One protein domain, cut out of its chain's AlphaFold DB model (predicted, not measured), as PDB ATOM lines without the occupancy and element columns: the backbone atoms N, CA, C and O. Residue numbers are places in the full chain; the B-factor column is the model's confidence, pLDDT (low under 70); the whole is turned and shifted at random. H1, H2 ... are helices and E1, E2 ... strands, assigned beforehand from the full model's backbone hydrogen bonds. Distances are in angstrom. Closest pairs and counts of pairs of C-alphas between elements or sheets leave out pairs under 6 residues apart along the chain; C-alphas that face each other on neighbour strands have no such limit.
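This is residues 4 to 100 of the 248 residues of the protein "Prok-JAB domain-containing protein" of Duncaniella freteri (UniProt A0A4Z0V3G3). A hairpin of two strands, E1 and E2, stands in the middle between two separate helical parts, with H3 along one side of it and H1 and H2, which meet at a corner, on the other. The long link of residues 34 to 53 loops from H2 round to H3, and its residues 42 to 47 stick out at one end of the longest axis. The packing is loose: H1 comes near the strands with its residues 6 to 10, while H2 is held off from them. The printed part has 97 residues with three named helices and two named strands, in the order H1 H2 H3 E1 E2; the sheet, E1 - E2, is antiparallel and the class is mixed, helices and strands. The whole is loose, with a radius of gyration of the C-alphas of 16.4 A, and spans 47 by 33 by 32 A.

H1 is residues 4 to 13, beginning at C-alpha 4 at (26.508, 38.296, 41.288), and is 14.4 A long. H2 is residues 21 to 33, 18.5 A long. H3, residues 54 to 70, is the longest helix at 24.1 A and begins at C-alpha 54 at (12.687, 24.820, 20.199). E1, residues 79 to 85, is 19.8 A long. E2, residues 93 to 99, is 20.0 A long and ends at C-alpha 99 at (37.736, 36.967, 31.201).

H1 and H2 touch, their closest C-alphas being those of Ile 13 and Glu 21, 5.8 A apart. They run opposite ways at a steep tilt of 62 degrees. The closest C-alphas of H1 and E1 are those of Tyr 6 and Ile 80, 7.3 A apart. H1 and E2 are apart, and H2 is apart from E1, E2 and H3. H3 touches no helix. The closest C-alphas of H3 and E1 are those of His 60 and Ser 83, 6.9 A apart, and H3 and E2 are near each other, with 8 pairs of C-alphas within 10 A. E1 and E2 form an antiparallel hairpin, at 161 degrees between their directions. N 80 and O 98, at 2.8 A, and N 96 and O 82, at 2.9 A, are within hydrogen-bond range. In H1, H2 and H3 every O i to N i+4 pair is within hydrogen-bond range.

The two C-alphas farthest apart are those of Glu 43 and Asn 74, at 47.6 A. The printed part has no cut. The link from H2 to H3, 20 residues, is long; the links H1 to H2, H3 to E1 and E1 to E2 are short. Residues 29 to 35, of which 29 to 33 belong to H2, residues 42 to 47, and residues 68 to 76, of which 68 to 70 belong to H3, stand free. The mean pLDDT of the printed part is 80.4; residues 34 to 50 and 75 to 76 are under 70.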
ATOM      1  N   SER A   4      26.787  36.861  41.403       92.56
ATOM      2  CA  SER A   4      26.508  38.296  41.288       92.56
ATOM      3  C   SER A   4      27.694  39.108  40.769       92.56
ATOM      4  O   SER A   4      27.479  40.111  40.102       92.56
ATOM      5  N   ASP A   5      28.931  38.682  41.038       94.75
ATOM      6  CA  ASP A   5      30.123  39.389  40.565       94.75
ATOM      7  C   ASP A   5      30.217  39.364  39.035       94.75
ATOM      8  O   ASP A   5      30.666  40.335  38.442       94.75
ATOM      9  N   TYR A   6      29.747  38.291  38.392       93.75
ATOM     10  CA  TYR A   6      29.728  38.182  36.933       93.75
ATOM     11  C   TYR A   6      28.792  39.227  36.320       93.75
ATOM     12  O   TYR A   6      29.214  39.982  35.453       93.75
ATOM     13  N   TYR A   7      27.558  39.346  36.825       92.06
ATOM     14  CA  TYR A   7      26.621  40.387  36.378       92.06
ATOM     15  C   TYR A   7      27.170  41.796  36.637       92.06
ATOM     16  O   TYR A   7      27.127  42.658  35.765       92.06
ATOM     17  N   MET A   8      27.748  42.024  37.821       95.69
ATOM     18  CA  MET A   8      28.351  43.314  38.167       95.69
ATOM     19  C   MET A   8      29.558  43.647  37.290       95.69
ATOM     20  O   MET A   8      29.794  44.815  36.990       95.69
ATOM     21  N   TYR A   9      30.308  42.637  36.850       95.31
ATOM     22  CA  TYR A   9      31.383  42.827  35.892       95.31
ATOM     23  C   TYR A   9      30.849  43.190  34.506       95.31
ATOM     24  O   TYR A   9      31.335  44.163  33.943       95.31
ATOM     25  N   LEU A  10      29.812  42.512  33.997       93.44
ATOM     26  CA  LEU A  10      29.164  42.902  32.733       93.44
ATOM     27  C   LEU A  10      28.667  44.353  32.774       93.44
ATOM     28  O   LEU A  10      28.867  45.105  31.829       93.44
ATOM     29  N   LEU A  11      28.105  44.787  33.904       93.56
ATOM     30  CA  LEU A  11      27.709  46.182  34.092       93.56
ATOM     31  C   LEU A  11      28.902  47.147  34.110       93.56
ATOM     32  O   LEU A  11      28.815  48.267  33.611       93.56
ATOM     33  N   ARG A  12      30.027  46.725  34.690       95.38
ATOM     34  CA  ARG A  12      31.269  47.504  34.692       95.38
ATOM     35  C   ARG A  12      31.878  47.625  33.296       95.38
ATOM     36  O   ARG A  12      32.463  48.662  33.002       95.38
ATOM     37  N   ILE A  13      31.751  46.604  32.449       94.44
ATOM     38  CA  ILE A  13      32.280  46.617  31.078       94.44
ATOM     39  C   ILE A  13      31.789  47.863  30.320       94.44
ATOM     40  O   ILE A  13      32.603  48.530  29.681       94.44
ATOM     41  N   CYS A  14      30.533  48.272  30.543       93.69
ATOM     42  CA  CYS A  14      29.923  49.489  29.995       93.69
ATOM     43  C   CYS A  14      30.677  50.799  30.271       93.69
ATOM     44  O   CYS A  14      30.347  51.815  29.675       93.69
ATOM     45  N   VAL A  15      31.601  50.838  31.236       93.56
ATOM     46  CA  VAL A  15      32.301  52.073  31.634       93.56
ATOM     47  C   VAL A  15      33.821  51.957  31.567       93.56
ATOM     48  O   VAL A  15      34.519  52.865  32.023       93.56
ATOM     49  N   THR A  16      34.333  50.864  30.999       88.44
ATOM     50  CA  THR A  16      35.772  50.549  30.964       88.44
ATOM     51  C   THR A  16      36.429  50.712  29.593       88.44
ATOM     52  O   THR A  16      37.615  50.411  29.475       88.44
ATOM     53  N   ASN A  17      35.719  51.224  28.578       82.75
ATOM     54  CA  ASN A  17      36.196  51.340  27.194       82.75
ATOM     55  C   ASN A  17      36.667  49.994  26.617       82.75
ATOM     56  O   ASN A  17      37.675  49.919  25.912       82.75
ATOM     57  N   SER A  18      35.980  48.910  26.973       83.69
ATOM     58  CA  SER A  18      36.241  47.586  26.404       83.69
ATOM     59  C   SER A  18      35.682  47.480  24.984       83.69
ATOM     60  O   SER A  18      34.737  48.192  24.655       83.69
ATOM     61  N   GLU A  19      36.143  46.503  24.205       85.00
ATOM     62  CA  GLU A  19      35.561  46.190  22.888       85.00
ATOM     63  C   GLU A  19      34.062  45.841  22.938       85.00
ATOM     64  O   GLU A  19      33.349  46.097  21.978       85.00
ATOM     65  N   TYR A  20      33.570  45.357  24.082       85.25
ATOM     66  CA  TYR A  20      32.168  44.990  24.290       85.25
ATOM     67  C   TYR A  20      31.293  46.125  24.854       85.25
ATOM     68  O   TYR A  20      30.141  45.894  25.220       85.25
ATOM     69  N   GLU A  21      31.832  47.340  25.016       87.69
ATOM     70  CA  GLU A  21      31.125  48.421  25.718       87.69
ATOM     71  C   GLU A  21      29.779  48.739  25.055       87.69
ATOM     72  O   GLU A  21      28.765  48.821  25.748       87.69
ATOM     73  N   GLU A  22      29.754  48.880  23.728       88.12
ATOM     74  CA  GLU A  22      28.542  49.231  22.984       88.12
ATOM     75  C   GLU A  22      27.447  48.167  23.136       88.12
ATOM     76  O   GLU A  22      26.301  48.513  23.447       88.12
ATOM     77  N   ASP A  23      27.814  46.888  23.021       87.94
ATOM     78  CA  ASP A  23      26.892  45.754  23.112       87.94
ATOM     79  C   ASP A  23      26.239  45.668  24.492       87.94
ATOM     80  O   ASP A  23      25.010  45.603  24.605       87.94
ATOM     81  N   PHE A  24      27.031  45.734  25.568       89.94
ATOM     82  CA  PHE A  24      26.477  45.678  26.922       89.94
ATOM     83  C   PHE A  24      25.690  46.934  27.275       89.94
ATOM     84  O   PHE A  24      24.625  46.831  27.886       89.94
ATOM     85  N   CYS A  25      26.142  48.118  26.851       90.19
ATOM     86  CA  CYS A  25      25.365  49.343  27.020       90.19
ATOM     87  C   CYS A  25      23.990  49.220  26.360       90.19
ATOM     88  O   CYS A  25      22.984  49.647  26.932       90.19
ATOM     89  N   GLN A  26      23.936  48.652  25.154       89.06
ATOM     90  CA  GLN A  26      22.679  48.429  24.461       89.06
ATOM     91  C   GLN A  26      21.828  47.382  25.181       89.06
ATOM     92  O   GLN A  26      20.654  47.649  25.431       89.06
ATOM     93  N   TRP A  27      22.416  46.259  25.605       86.75
ATOM     94  CA  TRP A  27      21.712  45.232  26.373       86.75
ATOM     95  C   TRP A  27      21.077  45.813  27.645       86.75
ATOM     96  O   TRP A  27      19.870  45.673  27.828       86.75
ATOM     97  N   PHE A  28      21.814  46.545  28.488       88.00
ATOM     98  CA  PHE A  28      21.245  47.130  29.712       88.00
ATOM     99  C   PHE A  28      20.161  48.180  29.436       88.00
ATOM    100  O   PHE A  28      19.215  48.315  30.215       88.00
ATOM    101  N   LYS A  29      20.243  48.933  28.330       87.81
ATOM    102  CA  LYS A  29      19.142  49.814  27.897       87.81
ATOM    103  C   LYS A  29      17.908  48.999  27.559       87.81
ATOM    104  O   LYS A  29      16.835  49.303  28.081       87.81
ATOM    105  N   THR A  30      18.055  47.950  26.755       84.88
ATOM    106  CA  THR A  30      16.920  47.104  26.402       84.88
ATOM    107  C   THR A  30      16.351  46.424  27.643       84.88
ATOM    108  O   THR A  30      15.150  46.527  27.856       84.88
ATOM    109  N   GLU A  31      17.184  45.853  28.526       82.00
ATOM    110  CA  GLU A  31      16.779  45.248  29.810       82.00
ATOM    111  C   GLU A  31      15.964  46.226  30.669       82.00
ATOM    112  O   GLU A  31      14.893  45.870  31.155       82.00
ATOM    113  N   SER A  32      16.408  47.482  30.784       79.06
ATOM    114  CA  SER A  32      15.694  48.510  31.554       79.06
ATOM    115  C   SER A  32      14.319  48.878  30.975       79.06
ATOM    116  O   SER A  32      13.427  49.299  31.712       79.06
ATOM    117  N   SER A  33      14.145  48.705  29.662       74.19
ATOM    118  CA  SER A  33      12.903  48.984  28.932       74.19
ATOM    119  C   SER A  33      12.037  47.745  28.693       74.19
ATOM    120  O   SER A  33      10.875  47.881  28.312       74.19
ATOM    121  N   TYR A  34      12.583  46.542  28.911       65.62
ATOM    122  CA  TYR A  34      11.914  45.280  28.630       65.62
ATOM    123  C   TYR A  34      10.750  45.081  29.599       65.62
ATOM    124  O   TYR A  34      10.865  44.538  30.698       65.62
ATOM    125  N   THR A  35       9.564  45.449  29.140       50.69
ATOM    126  CA  THR A  35       8.334  44.821  29.592       50.69
ATOM    127  C   THR A  35       8.251  43.478  28.883       50.69
ATOM    128  O   THR A  35       7.881  43.452  27.718       50.69
ATOM    129  N   LEU A  36       8.642  42.384  29.552       54.59
ATOM    130  CA  LEU A  36       8.437  41.005  29.072       54.59
ATOM    131  C   LEU A  36       7.124  40.916  28.281       54.59
ATOM    132  O   LEU A  36       6.098  41.312  28.834       54.59
ATOM    133  N   ASP A  37       7.136  40.430  27.038       45.91
ATOM    134  CA  ASP A  37       5.908  40.163  26.283       45.91
ATOM    135  C   ASP A  37       5.136  39.053  27.005       45.91
ATOM    136  O   ASP A  37       5.441  37.862  26.929       45.91
ATOM    137  N   LYS A  38       4.179  39.480  27.834       51.69
ATOM    138  CA  LYS A  38       3.490  38.638  28.813       51.69
ATOM    139  C   LYS A  38       2.412  37.835  28.099       51.69
ATOM    140  O   LYS A  38       1.298  38.329  27.921       51.69
ATOM    141  N   VAL A  39       2.682  36.583  27.750       43.50
ATOM    142  CA  VAL A  39       1.593  35.668  27.392       43.50
ATOM    143  C   VAL A  39       0.963  35.160  28.686       43.50
ATOM    144  O   VAL A  39       1.563  34.411  29.453       43.50
ATOM    145  N   ARG A  40      -0.258  35.617  28.970       36.09
ATOM    146  CA  ARG A  40      -1.028  35.188  30.140       36.09
ATOM    147  C   ARG A  40      -1.650  33.818  29.847       36.09
ATOM    148  O   ARG A  40      -2.732  33.750  29.274       36.09
ATOM    149  N   ILE A  41      -0.972  32.737  30.228       42.81
ATOM    150  CA  ILE A  41      -1.555  31.385  30.256       42.81
ATOM    151  C   ILE A  41      -2.154  31.163  31.657       42.81
ATOM    152  O   ILE A  41      -1.554  31.543  32.660       42.81
ATOM    153  N   GLY A  42      -3.397  30.684  31.716       36.84
ATOM    154  CA  GLY A  42      -4.272  30.764  32.892       36.84
ATOM    155  C   GLY A  42      -3.925  29.875  34.097       36.84
ATOM    156  O   GLY A  42      -3.357  28.799  33.956       36.84
ATOM    157  N   GLU A  43      -4.369  30.375  35.261       43.88
ATOM    158  CA  GLU A  43      -4.698  29.704  36.537       43.88
ATOM    159  C   GLU A  43      -3.629  28.775  37.161       43.88
ATOM    160  O   GLU A  43      -3.819  27.573  37.317       43.88
ATOM    161  N   GLY A  44      -2.523  29.367  37.626       34.19
ATOM    162  CA  GLY A  44      -1.608  28.751  38.594       34.19
ATOM    163  C   GLY A  44      -0.538  29.743  39.062       34.19
ATOM    164  O   GLY A  44       0.117  30.380  38.239       34.19
ATOM    165  N   CYS A  45      -0.382  29.935  40.376       49.38
ATOM    166  CA  CYS A  45       0.514  30.941  40.958       49.38
ATOM    167  C   CYS A  45       1.959  30.847  40.413       49.38
ATOM    168  O   CYS A  45       2.664  29.877  40.668       49.38
ATOM    169  N   HIS A  46       2.393  31.919  39.733       38.41
ATOM    170  CA  HIS A  46       3.775  32.261  39.351       38.41
ATOM    171  C   HIS A  46       4.497  31.429  38.272       38.41
ATOM    172  O   HIS A  46       5.680  31.137  38.426       38.41
ATOM    173  N   SER A  47       3.878  31.160  37.118       40.19
ATOM    174  CA  SER A  47       4.657  30.797  35.916       40.19
ATOM    175  C   SER A  47       4.625  31.911  34.866       40.19
ATOM    176  O   SER A  47       3.717  32.029  34.049       40.19
ATOM    177  N   ASN A  48       5.646  32.770  34.909       45.81
ATOM    178  CA  ASN A  48       5.949  33.680  33.808       45.81
ATOM    179  C   ASN A  48       6.591  32.841  32.696       45.81
ATOM    180  O   ASN A  48       7.646  32.253  32.927       45.81
ATOM    181  N   THR A  49       5.973  32.757  31.520       55.75
ATOM    182  CA  THR A  49       6.531  32.021  30.374       55.75
ATOM    183  C   THR A  49       6.657  32.943  29.166       55.75
ATOM    184  O   THR A  49       5.826  33.827  28.959       55.75
ATOM    185  N   MET A  50       7.740  32.770  28.409       61.41
ATOM    186  CA  MET A  50       8.005  33.454  27.143       61.41
ATOM    187  C   MET A  50       7.821  32.442  26.011       61.41
ATOM    188  O   MET A  50       8.170  31.273  26.178       61.41
ATOM    189  N   VAL A  51       7.280  32.872  24.870       71.88
ATOM    190  CA  VAL A  51       7.251  32.032  23.666       71.88
ATOM    191  C   VAL A  51       8.654  32.032  23.071       71.88
ATOM    192  O   VAL A  51       9.155  33.080  22.673       71.88
ATOM    193  N   LEU A  52       9.294  30.866  23.044       79.19
ATOM    194  CA  LEU A  52      10.640  30.676  22.508       79.19
ATOM    195  C   LEU A  52      10.648  29.427  21.617       79.19
ATOM    196  O   LEU A  52      10.031  28.421  21.968       79.19
ATOM    197  N   GLY A  53      11.312  29.508  20.462       85.94
ATOM    198  CA  GLY A  53      11.445  28.390  19.527       85.94
ATOM    199  C   GLY A  53      12.305  27.257  20.091       85.94
ATOM    200  O   GLY A  53      13.285  27.501  20.799       85.94
ATOM    201  N   ASP A  54      11.939  26.014  19.778       89.12
ATOM    202  CA  ASP A  54      12.687  24.820  20.199       89.12
ATOM    203  C   ASP A  54      14.099  24.774  19.592       89.12
ATOM    204  O   ASP A  54      15.053  24.341  20.237       89.12
ATOM    205  N   ASP A  55      14.253  25.304  18.381       87.69
ATOM    206  CA  ASP A  55      15.523  25.484  17.685       87.69
ATOM    207  C   ASP A  55      16.474  26.420  18.450       87.69
ATOM    208  O   ASP A  55      17.655  26.099  18.608       87.69
ATOM    209  N   LEU A  56      15.959  27.525  19.003       87.38
ATOM    210  CA  LEU A  56      16.741  28.467  19.812       87.38
ATOM    211  C   LEU A  56      17.237  27.795  21.099       87.38
ATOM    212  O   LEU A  56      18.426  27.848  21.423       87.38
ATOM    213  N   ILE A  57      16.333  27.114  21.814       89.19
ATOM    214  CA  ILE A  57      16.651  26.395  23.057       89.19
ATOM    215  C   ILE A  57      17.697  25.314  22.784       89.19
ATOM    216  O   ILE A  57      18.730  25.261  23.456       89.19
ATOM    217  N   SER A  58      17.444  24.472  21.783       93.06
ATOM    218  CA  SER A  58      18.304  23.347  21.425       93.06
ATOM    219  C   SER A  58      19.695  23.807  20.997       93.06
ATOM    220  O   SER A  58      20.691  23.198  21.396       93.06
ATOM    221  N   THR A  59      19.790  24.912  20.253       91.75
ATOM    222  CA  THR A  59      21.079  25.456  19.809       91.75
ATOM    223  C   THR A  59      21.906  25.967  20.988       91.75
ATOM    224  O   THR A  59      23.050  25.541  21.163       91.75
ATOM    225  N   HIS A  60      21.330  26.802  21.860       91.94
ATOM    226  CA  HIS A  60      22.033  27.279  23.057       91.94
ATOM    227  C   HIS A  60      22.410  26.136  24.008       91.94
ATOM    228  O   HIS A  60      23.523  26.120  24.536       91.94
ATOM    229  N   ALA A  61      21.530  25.146  24.194       94.00
ATOM    230  CA  ALA A  61      21.821  23.967  25.008       94.00
ATOM    231  C   ALA A  61      22.978  23.137  24.427       94.00
ATOM    232  O   ALA A  61      23.853  22.685  25.173       94.00
ATOM    233  N   GLY A  62      23.024  22.972  23.102       94.69
ATOM    234  CA  GLY A  62      24.113  22.297  22.397       94.69
ATOM    235  C   GLY A  62      25.458  23.004  22.578       94.69
ATOM    236  O   GLY A  62      26.453  22.353  22.913       94.69
ATOM    237  N   ILE A  63      25.478  24.335  22.430       94.19
ATOM    238  CA  ILE A  63      26.673  25.159  22.660       94.19
ATOM    239  C   ILE A  63      27.125  25.047  24.120       94.19
ATOM    240  O   ILE A  63      28.274  24.693  24.378       94.19
ATOM    241  N   ALA A  64      26.223  25.265  25.081       93.69
ATOM    242  CA  ALA A  64      26.535  25.178  26.506       93.69
ATOM    243  C   ALA A  64      27.078  23.792  26.891       93.69
ATOM    244  O   ALA A  64      28.087  23.689  27.589       93.69
ATOM    245  N   SER A  65      26.465  22.714  26.388       95.12
ATOM    246  CA  SER A  65      26.943  21.343  26.600       95.12
ATOM    247  C   SER A  65      28.358  21.137  26.051       95.12
ATOM    248  O   SER A  65      29.192  20.510  26.709       95.12
ATOM    249  N   ASN A  66      28.647  21.676  24.862       93.19
ATOM    250  CA  ASN A  66      29.978  21.613  24.268       93.19
ATOM    251  C   ASN A  66      31.018  22.355  25.120       93.19
ATOM    252  O   ASN A  66      32.064  21.780  25.420       93.19
ATOM    253  N   LEU A  67      30.703  23.579  25.553       92.12
ATOM    254  CA  LEU A  67      31.579  24.394  26.395       92.12
ATOM    255  C   LEU A  67      31.891  23.699  27.718       92.12
ATOM    256  O   LEU A  67      33.056  23.559  28.069       92.12
ATOM    257  N   ILE A  68      30.866  23.202  28.417       90.25
ATOM    258  CA  ILE A  68      31.022  22.500  29.697       90.25
ATOM    259  C   ILE A  68      31.894  21.252  29.519       90.25
ATOM    260  O   ILE A  68      32.836  21.046  30.278       90.25
ATOM    261  N   ARG A  69      31.629  20.437  28.489       91.56
ATOM    262  CA  ARG A  69      32.392  19.205  28.227       91.56
ATOM    263  C   ARG A  69      33.867  19.471  27.921       91.56
ATOM    264  O   ARG A  69      34.705  18.644  28.265       91.56
ATOM    265  N   ASN A  70      34.172  20.585  27.261       88.25
ATOM    266  CA  ASN A  70      35.531  20.954  26.862       88.25
ATOM    267  C   ASN A  70      36.216  21.916  27.845       88.25
ATOM    268  O   ASN A  70      37.350  22.332  27.600       88.25
ATOM    269  N   HIS A  71      35.560  22.284  28.947       84.25
ATOM    270  CA  HIS A  71      36.135  23.196  29.923       84.25
ATOM    271  C   HIS A  71      37.283  22.521  30.684       84.25
ATOM    272  O   HIS A  71      37.153  21.408  31.199       84.25
ATOM    273  N   ASN A  72      38.427  23.200  30.777       80.75
ATOM    274  CA  ASN A  72      39.577  22.676  31.505       80.75
ATOM    275  C   ASN A  72      39.435  22.950  33.007       80.75
ATOM    276  O   ASN A  72      39.929  23.951  33.521       80.75
ATOM    277  N   TYR A  73      38.816  22.014  33.723       73.69
ATOM    278  CA  TYR A  73      38.582  22.121  35.167       73.69
ATOM    279  C   TYR A  73      39.851  22.234  36.027       73.69
ATOM    280  O   TYR A  73      39.755  22.617  37.193       73.69
ATOM    281  N   ASN A  74      41.033  21.932  35.475       74.94
ATOM    282  CA  ASN A  74      42.302  22.057  36.195       74.94
ATOM    283  C   ASN A  74      42.814  23.504  36.264       74.94
ATOM    284  O   ASN A  74      43.707  23.782  37.060       74.94
ATOM    285  N   ASN A  75      42.268  24.420  35.456       68.56
ATOM    286  CA  ASN A  75      42.633  25.834  35.470       68.56
ATOM    287  C   ASN A  75      41.374  26.681  35.698       68.56
ATOM    288  O   ASN A  75      40.662  27.022  34.757       68.56
ATOM    289  N   GLN A  76      41.070  26.975  36.965       69.06
ATOM    290  CA  GLN A  76      39.878  27.739  37.339       69.06
ATOM    291  C   GLN A  76      40.089  29.233  37.095       69.06
ATOM    292  O   GLN A  76      40.416  29.989  38.008       69.06
ATOM    293  N   ASN A  77      39.896  29.649  35.847       81.31
ATOM    294  CA  ASN A  77      39.790  31.056  35.489       81.31
ATOM    295  C   ASN A  77      38.342  31.525  35.665       81.31
ATOM    296  O   ASN A  77      37.398  30.780  35.403       81.31
ATOM    297  N   ASN A  78      38.163  32.777  36.080       89.12
ATOM    298  CA  ASN A  78      36.841  33.389  36.078       89.12
ATOM    299  C   ASN A  78      36.525  33.822  34.640       89.12
ATOM    300  O   ASN A  78      37.148  34.749  34.117       89.12
ATOM    301  N   GLU A  79      35.567  33.147  34.007       90.75
ATOM    302  CA  GLU A  79      35.193  33.370  32.608       90.75
ATOM    303  C   GLU A  79      33.667  33.427  32.454       90.75
ATOM    304  O   GLU A  79      32.931  32.706  33.131       90.75
ATOM    305  N   ILE A  80      33.195  34.272  31.539       91.25
ATOM    306  CA  ILE A  80      31.812  34.305  31.054       91.25
ATOM    307  C   ILE A  80      31.832  33.824  29.613       91.25
ATOM    308  O   ILE A  80      32.637  34.297  28.813       91.25
ATOM    309  N   TYR A  81      30.917  32.918  29.291       91.56
ATOM    310  CA  TYR A  81      30.639  32.518  27.922       91.56
ATOM    311  C   TYR A  81      29.269  33.067  27.534       91.56
ATOM    312  O   TYR A  81      28.274  32.728  28.178       91.56
ATOM    313  N   LEU A  82      29.224  33.925  26.516       89.75
ATOM    314  CA  LEU A  82      27.985  34.475  25.971       89.75
ATOM    315  C   LEU A  82      27.784  33.941  24.568       89.75
ATOM    316  O   LEU A  82      28.580  34.213  23.676       89.75
ATOM    317  N   SER A  83      26.734  33.152  24.391       90.69
ATOM    318  CA  SER A  83      26.382  32.590  23.094       90.69
ATOM    319  C   SER A  83      25.311  33.448  22.444       90.69
ATOM    320  O   SER A  83      24.296  33.742  23.076       90.69
ATOM    321  N   PHE A  84      25.513  33.782  21.176       86.31
ATOM    322  CA  PHE A  84      24.611  34.613  20.392       86.31
ATOM    323  C   PHE A  84      24.131  33.848  19.162       86.31
ATOM    324  O   PHE A  84      24.899  33.116  18.530       86.31
ATOM    325  N   LEU A  85      22.854  34.034  18.840       84.94
ATOM    326  CA  LEU A  85      22.266  33.633  17.569       84.94
ATOM    327  C   LEU A  85      22.109  34.890  16.730       84.94
ATOM    328  O   LEU A  85      21.515  35.868  17.184       84.94
ATOM    329  N   ASP A  86      22.703  34.871  15.545       76.94
ATOM    330  CA  ASP A  86      22.715  36.031  14.671       76.94
ATOM    331  C   ASP A  86      21.361  36.155  13.961       76.94
ATOM    332  O   ASP A  86      20.894  35.218  13.303       76.94
ATOM    333  N   TYR A  87      20.718  37.311  14.121       73.62
ATOM    334  CA  TYR A  87      19.455  37.615  13.453       73.62
ATOM    335  C   TYR A  87      19.653  38.045  11.997       73.62
ATOM    336  O   TYR A  87      18.791  37.762  11.164       73.62
ATOM    337  N   ASP A  88      20.774  38.698  11.685       80.94
ATOM    338  CA  ASP A  88      21.102  39.166  10.338       80.94
ATOM    339  C   ASP A  88      21.618  38.014   9.464       80.94
ATOM    340  O   ASP A  88      21.413  38.006   8.246       80.94
ATOM    341  N   TRP A  89      22.213  36.992  10.089       83.19
ATOM    342  CA  TRP A  89      22.701  35.775   9.439       83.19
ATOM    343  C   TRP A  89      22.051  34.510  10.021       83.19
ATOM    344  O   TRP A  89      22.691  33.783  10.795       83.19
ATOM    345  N   PRO A  90      20.798  34.197   9.624       81.25
ATOM    346  CA  PRO A  90      20.049  33.067  10.160       81.25
ATOM    347  C   PRO A  90      20.820  31.745  10.098       81.25
ATOM    348  O   PRO A  90      21.341  31.352   9.052       81.25
ATOM    349  N   GLY A  91      20.862  31.038  11.228       80.50
ATOM    350  CA  GLY A  91      21.568  29.763  11.378       80.50
ATOM    351  C   GLY A  91      23.039  29.894  11.777       80.50
ATOM    352  O   GLY A  91      23.671  28.880  12.076       80.50
ATOM    353  N   SER A  92      23.586  31.110  11.831       87.88
ATOM    354  CA  SER A  92      24.899  31.336  12.425       87.88
ATOM    355  C   SER A  92      24.793  31.570  13.934       87.88
ATOM    356  O   SER A  92      23.836  32.148  14.454       87.88
ATOM    357  N   CYS A  93      25.791  31.061  14.653       89.06
ATOM    358  CA  CYS A  93      25.955  31.281  16.077       89.06
ATOM    359  C   CYS A  93      27.427  31.544  16.367       89.06
ATOM    360  O   CYS A  93      28.313  30.987  15.714       89.06
ATOM    361  N   HIS A  94      27.688  32.381  17.358       89.25
ATOM    362  CA  HIS A  94      29.030  32.571  17.882       89.25
ATOM    363  C   HIS A  94      28.986  32.582  19.404       89.25
ATOM    364  O   HIS A  94      27.920  32.581  20.029       89.25
ATOM    365  N   THR A  95      30.153  32.475  20.024       91.62
ATOM    366  CA  THR A  95      30.264  32.552  21.473       91.62
ATOM    367  C   THR A  95      31.489  33.342  21.850       91.62
ATOM    368  O   THR A  95      32.606  32.962  21.499       91.62
ATOM    369  N   ASP A  96      31.257  34.392  22.620       90.44
ATOM    370  CA  ASP A  96      32.311  35.197  23.195       90.44
ATOM    371  C   ASP A  96      32.738  34.628  24.534       90.44
ATOM    372  O   ASP A  96      31.925  34.152  25.333       90.44
ATOM    373  N   ARG A  97      34.047  34.696  24.778       91.06
ATOM    374  CA  ARG A  97      34.657  34.329  26.050       91.06
ATOM    375  C   ARG A  97      35.259  35.570  26.687       91.06
ATOM    376  O   ARG A  97      36.310  36.041  26.264       91.06
ATOM    377  N   ILE A  98      34.635  36.022  27.763       91.62
ATOM    378  CA  ILE A  98      35.039  37.213  28.502       91.62
ATOM    379  C   ILE A  98      35.737  36.773  29.786       91.62
ATOM    380  O   ILE A  98      35.154  36.087  30.624       91.62
ATOM    381  N   SER A  99      36.999  37.168  29.948       90.81
ATOM    382  CA  SER A  99      37.736  36.967  31.201       90.81
ATOM    383  C   SER A  99      37.405  38.084  32.182       90.81
ATOM    384  O   SER A  99      37.331  39.243  31.781       90.81
ATOM    385  N   LEU A 100      37.253  37.759  33.468       92.19
ATOM    386  CA  LEU A 100      37.000  38.757  34.505       92.19
ATOM    387  C   LEU A 100      38.032  38.691  35.638       92.19
ATOM    388  O   LEU A 100      38.490  37.604  36.010       92.19
TER     389      LEU A 100